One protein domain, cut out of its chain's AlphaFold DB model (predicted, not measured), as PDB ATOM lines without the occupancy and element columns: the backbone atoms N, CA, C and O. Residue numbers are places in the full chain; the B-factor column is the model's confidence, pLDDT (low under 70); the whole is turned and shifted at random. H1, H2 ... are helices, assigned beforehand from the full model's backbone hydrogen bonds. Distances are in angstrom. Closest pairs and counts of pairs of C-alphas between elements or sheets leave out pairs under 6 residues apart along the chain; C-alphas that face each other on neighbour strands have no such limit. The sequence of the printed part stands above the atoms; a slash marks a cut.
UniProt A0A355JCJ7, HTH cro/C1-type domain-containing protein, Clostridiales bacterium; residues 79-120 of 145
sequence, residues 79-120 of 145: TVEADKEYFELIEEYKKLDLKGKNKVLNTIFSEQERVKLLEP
ATOM      1  N   THR A  79     137.537 161.416  89.818       52.97
ATOM      2  CA  THR A  79     137.064 160.035  89.653       52.97
ATOM      3  C   THR A  79     137.506 159.244  90.871       52.97
ATOM      4  O   THR A  79     138.528 158.564  90.869       52.97
ATOM      5  N   VAL A  80     136.743 159.400  91.939       54.56
ATOM      6  CA  VAL A  80     136.625 158.391  92.986       54.56
ATOM      7  C   VAL A  80     135.142 158.076  92.985       54.56
ATOM      8  O   VAL A  80     134.344 159.020  92.973       54.56
ATOM      9  N   GLU A  81     134.752 156.803  92.917       54.16
ATOM     10  CA  GLU A  81     133.409 156.412  93.325       54.16
ATOM     11  C   GLU A  81     133.200 156.958  94.742       54.16
ATOM     12  O   GLU A  81     133.671 156.390  95.720       54.16
ATOM     13  N   ALA A  82     132.602 158.144  94.851       56.62
ATOM     14  CA  ALA A  82     132.317 158.734  96.137       56.62
ATOM     15  C   ALA A  82     131.268 157.831  96.775       56.62
ATOM     16  O   ALA A  82     130.147 157.729  96.267       56.62
ATOM     17  N   ASP A  83     131.648 157.163  97.862       70.12
ATOM     18  CA  ASP A  83     130.701 156.496  98.738       70.12
ATOM     19  C   ASP A  83     129.536 157.462  98.972       70.12
ATOM     20  O   ASP A  83     129.743 158.635  99.298       70.12
ATOM     21  N   LYS A  84     128.303 157.002  98.726       76.75
ATOM     22  CA  LYS A  84     127.080 157.826  98.772       76.75
ATOM     23  C   LYS A  84     127.022 158.711 100.028       76.75
ATOM     24  O   LYS A  84     126.581 159.853  99.960       76.75
ATOM     25  N   GLU A  85     127.520 158.177 101.138       80.88
ATOM     26  CA  GLU A  85     127.661 158.845 102.430       80.88
ATOM     27  C   GLU A  85     128.567 160.090 102.379       80.88
ATOM     28  O   GLU A  85     128.199 161.147 102.891       80.88
ATOM     29  N   TYR A  86     129.718 160.009 101.707       83.31
ATOM     30  CA  TYR A  86     130.655 161.126 101.565       83.31
ATOM     31  C   TYR A  86     130.061 162.264 100.727       83.31
ATOM     32  O   TYR A  86     130.206 163.441 101.063       83.31
ATOM     33  N   PHE A  87     129.343 161.919  99.653       84.50
ATOM     34  CA  PHE A  87     128.662 162.906  98.815       84.50
ATOM     35  C   PHE A  87     127.540 163.623  99.582       84.50
ATOM     36  O   PHE A  87     127.431 164.848  99.523       84.50
ATOM     37  N   GLU A  88     126.739 162.872 100.339       89.94
ATOM     38  CA  GLU A  88     125.642 163.411 101.148       89.94
ATOM     39  C   GLU A  88     126.142 164.397 102.217       89.94
ATOM     40  O   GLU A  88     125.587 165.490 102.357       89.94
ATOM     41  N   LEU A  89     127.249 164.073 102.894       90.75
ATOM     42  CA  LEU A  89     127.876 164.958 103.880       90.75
ATOM     43  C   LEU A  89     128.306 166.305 103.271       90.75
ATOM     44  O   LEU A  89     128.065 167.362 103.861       90.75
ATOM     45  N   ILE A  90     128.934 166.281 102.089       91.25
ATOM     46  CA  ILE A  90     129.395 167.495 101.395       91.25
ATOM     47  C   ILE A  90     128.210 168.369 100.978       91.25
ATOM     48  O   ILE A  90     128.253 169.592 101.152       91.25
ATOM     49  N   GLU A  91     127.159 167.763 100.430       91.94
ATOM     50  CA  GLU A  91     125.974 168.501  99.993       91.94
ATOM     51  C   GLU A  91     125.237 169.153 101.165       91.94
ATOM     52  O   GLU A  91     124.787 170.294 101.046       91.94
ATOM     53  N   GLU A  92     125.173 168.499 102.323       94.75
ATOM     54  CA  GLU A  92     124.572 169.102 103.513       94.75
ATOM     55  C   GLU A  92     125.446 170.226 104.088       94.75
ATOM     56  O   GLU A  92     124.946 171.307 104.405       94.75
ATOM     57  N   TYR A  93     126.771 170.039 104.120       95.69
ATOM     58  CA  TYR A  93     127.709 171.079 104.552       95.69
ATOM     59  C   TYR A  93     127.589 172.360 103.714       95.69
ATOM     60  O   TYR A  93     127.652 173.471 104.251       95.69
ATOM     61  N   LYS A  94     127.378 172.240 102.395       95.12
ATOM     62  CA  LYS A  94     127.221 173.397 101.498       95.12
ATOM     63  C   LYS A  94     126.022 174.274 101.861       95.12
ATOM     64  O   LYS A  94     126.150 175.496 101.746       95.12
ATOM     65  N   LYS A  95     124.916 173.675 102.323       95.94
ATOM     66  CA  LYS A  95     123.666 174.367 102.699       95.94
ATOM     67  C   LYS A  95     123.784 175.187 103.987       95.94
ATOM     68  O   LYS A  95     122.951 176.056 104.227       95.94
ATOM     69  N   LEU A  96     124.799 174.925 104.813       95.50
ATOM     70  CA  LEU A  96     124.994 175.623 106.081       95.50
ATOM     71  C   LEU A  96     125.467 177.073 105.890       95.50
ATOM     72  O   LEU A  96     126.209 177.408 104.958       95.50
ATOM     73  N   ASP A  97     125.092 177.920 106.846       96.81
ATOM     74  CA  ASP A  97     125.640 179.263 107.003       96.81
ATOM     75  C   ASP A  97     127.076 179.224 107.562       96.81
ATOM     76  O   ASP A  97     127.615 178.174 107.927       96.81
ATOM     77  N   LEU A  98     127.729 180.387 107.638       95.12
ATOM     78  CA  LEU A  98     129.123 180.481 108.088       95.12
ATOM     79  C   LEU A  98     129.314 179.913 109.507       95.12
ATOM     80  O   LEU A  98     130.317 179.263 109.802       95.12
ATOM     81  N   LYS A  99     128.333 180.141 110.389       95.94
ATOM     82  CA  LYS A  99     128.360 179.668 111.775       95.94
ATOM     83  C   LYS A  99     128.254 178.144 111.844       95.94
ATOM     84  O   LYS A  99     129.026 177.521 112.574       95.94
ATOM     85  N   GLY A 100     127.340 177.546 111.080       96.06
ATOM     86  CA  GLY A 100     127.193 176.098 110.963       96.06
ATOM     87  C   GLY A 100     128.452 175.437 110.408       96.06
ATOM     88  O   GLY A 100     128.958 174.487 111.005       96.06
ATOM     89  N   LYS A 101     129.026 176.001 109.339       96.94
ATOM     90  CA  LYS A 101     130.274 175.515 108.730       96.94
ATOM     91  C   LYS A 101     131.442 175.506 109.713       96.94
ATOM     92  O   LYS A 101     132.132 174.495 109.825       96.94
ATOM     93  N   ASN A 102     131.622 176.589 110.469       95.94
ATOM     94  CA  ASN A 102     132.668 176.676 111.491       95.94
ATOM     95  C   ASN A 102     132.482 175.644 112.607       95.94
ATOM     96  O   ASN A 102     133.455 175.057 113.072       95.94
ATOM     97  N   LYS A 103     131.236 175.381 113.020       96.69
ATOM     98  CA  LYS A 103     130.956 174.353 114.027       96.69
ATOM     99  C   LYS A 103     131.363 172.963 113.536       96.69
ATOM    100  O   LYS A 103     132.031 172.250 114.274       96.69
ATOM    101  N   VAL A 104     131.000 172.610 112.300       96.81
ATOM    102  CA  VAL A 104     131.375 171.323 111.689       96.81
ATOM    103  C   VAL A 104     132.894 171.178 111.605       96.81
ATOM    104  O   VAL A 104     133.425 170.155 112.024       96.81
ATOM    105  N   LEU A 105     133.600 172.213 111.139       95.69
ATOM    106  CA  LEU A 105     135.064 172.196 111.058       95.69
ATOM    107  C   LEU A 105     135.712 171.983 112.430       95.69
ATOM    108  O   LEU A 105     136.573 171.121 112.564       95.69
ATOM    109  N   ASN A 106     135.255 172.698 113.460       96.12
ATOM    110  CA  ASN A 106     135.773 172.528 114.819       96.12
ATOM    111  C   ASN A 106     135.572 171.101 115.342       96.12
ATOM    112  O   ASN A 106     136.474 170.548 115.965       96.12
ATOM    113  N   THR A 107     134.416 170.490 115.067       96.62
ATOM    114  CA  THR A 107     134.162 169.091 115.430       96.62
ATOM    115  C   THR A 107     135.107 168.138 114.693       96.62
ATOM    116  O   THR A 107     135.699 167.269 115.330       96.62
ATOM    117  N   ILE A 108     135.313 168.330 113.386       95.69
ATOM    118  CA  ILE A 108     136.262 167.527 112.598       95.69
ATOM    119  C   ILE A 108     137.677 167.645 113.177       95.69
ATOM    120  O   ILE A 108     138.330 166.624 113.379       95.69
ATOM    121  N   PHE A 109     138.132 168.858 113.501       94.06
ATOM    122  CA  PHE A 109     139.450 169.066 114.103       94.06
ATOM    123  C   PHE A 109     139.588 168.351 115.450       94.06
ATOM    124  O   PHE A 109     140.574 167.648 115.663       94.06
ATOM    125  N   SER A 110     138.583 168.451 116.324       92.81
ATOM    126  CA  SER A 110     138.616 167.752 117.615       92.81
ATOM    127  C   SER A 110     138.654 166.226 117.466       92.81
ATOM    128  O   SER A 110     139.366 165.550 118.208       92.81
ATOM    129  N   GLU A 111     137.946 165.669 116.480       93.75
ATOM    130  CA  GLU A 111     137.979 164.230 116.208       93.75
ATOM    131  C   GLU A 111     139.319 163.788 115.610       93.75
ATOM    132  O   GLU A 111     139.830 162.736 115.987       93.75
ATOM    133  N   GLN A 112     139.936 164.595 114.741       90.62
ATOM    134  CA  GLN A 112     141.277 164.318 114.215       90.62
ATOM    135  C   GLN A 112     142.331 164.279 115.327       90.62
ATOM    136  O   GLN A 112     143.181 163.388 115.339       90.62
ATOM    137  N   GLU A 113     142.261 165.202 116.289       90.94
ATOM    138  CA  GLU A 113     143.131 165.184 117.468       90.94
ATOM    139  C   GLU A 113     142.880 163.949 118.340       90.94
ATOM    140  O   GLU A 113     143.832 163.284 118.750       90.94
ATOM    141  N   ARG A 114     141.611 163.589 118.577       91.06
ATOM    142  CA  ARG A 114     141.248 162.385 119.340       91.06
ATOM    143  C   ARG A 114     141.780 161.112 118.684       91.06
ATOM    144  O   ARG A 114     142.339 160.270 119.380       91.06
ATOM    145  N   VAL A 115     141.614 160.962 117.369       86.25
ATOM    146  CA  VAL A 115     142.121 159.806 116.611       86.25
ATOM    147  C   VAL A 115     143.643 159.738 116.691       86.25
ATOM    148  O   VAL A 115     144.189 158.680 116.980       86.25
ATOM    149  N   LYS A 116     144.333 160.875 116.548       84.94
ATOM    150  CA  LYS A 116     145.795 160.949 116.670       84.94
ATOM    151  C   LYS A 116     146.316 160.499 118.041       84.94
ATOM    152  O   LYS A 116     147.419 159.976 118.122       84.94
ATOM    153  N   LEU A 117     145.539 160.699 119.107       81.56
ATOM    154  CA  LEU A 117     145.873 160.249 120.466       81.56
ATOM    155  C   LEU A 117     145.584 158.758 120.711       81.56
ATOM    156  O   LEU A 117     146.042 158.216 121.715       81.56
ATOM    157  N   LEU A 118     144.802 158.110 119.843       76.56
ATOM    158  CA  LEU A 118     144.463 156.688 119.946       76.56
ATOM    159  C   LEU A 118     145.421 155.777 119.181       76.56
ATOM    160  O   LEU A 118     145.454 154.585 119.480       76.56
ATOM    161  N   GLU A 119     146.195 156.313 118.239       68.50
ATOM    162  CA  GLU A 119     147.298 155.590 117.607       68.50
ATOM    163  C   GLU A 119     148.442 155.461 118.633       68.50
ATOM    164  O   GLU A 119     149.057 156.474 118.987       68.50
ATOM    165  N   PRO A 120     148.725 154.263 119.185       56.31
ATOM    166  CA  PRO A 120     149.840 154.103 120.102       56.31
ATOM    167  C   PRO A 120     151.132 154.405 119.347       56.31
ATOM    168  O   PRO A 120     151.413 153.782 118.326       56.31
TER     169      PRO A 120
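This is residues 79 to 120 of the 145 residues of the protein "HTH cro/C1-type domain-containing protein" of Clostridiales bacterium (UniProt A0A355JCJ7). Two helices make an open V: the long helix H2 is one arm, the shorter H1 is the other, and a tight link joins them at the point of the V. The arms spread away from that corner, and their far parts, residues 79 to 92 and 106 to 120, stand free. The printed part has 42 residues with two named helices, H1 then H2 along the chain, and no named strand; the class is all helix. The whole is loose, with a radius of gyration of the C-alphas of 13.1 A, and flat, with spans of 35 by 30 by 14 A.

H2, the longest helix, holds residues 98 to 118 and measures 30.7 A from first to last C-alpha. It begins at C-alpha 98 at (129.123, 180.481, 108.088) and ends at C-alpha 118 at (144.463, 156.688, 119.946). H1 holds residues 84 to 95, 17.3 A from first to last C-alpha, and begins at C-alpha 84 at (127.080, 157.826, 98.772).

H2 and H1 are close but not clearly touching, with 1 pair of C-alphas within 8 A. Their closest C-alphas, those of Tyr 93 and Lys 101, are 6.6 A apart. The two helices run opposite ways at a steep tilt of 41 degrees, and their centres are 16.2 A apart. In H2 every O i to N i+4 pair is within hydrogen-bond range; in H1 7 of 8 are.

The two C-alphas farthest apart, those of Lys 95 and Pro 120, are 37.4 A apart. The printed part has no cut, and the link from H1 to H2 has 2 residues. The mean pLDDT of the printed part is 86.1; residues 79 to 82 and 119 to 120 are under 70.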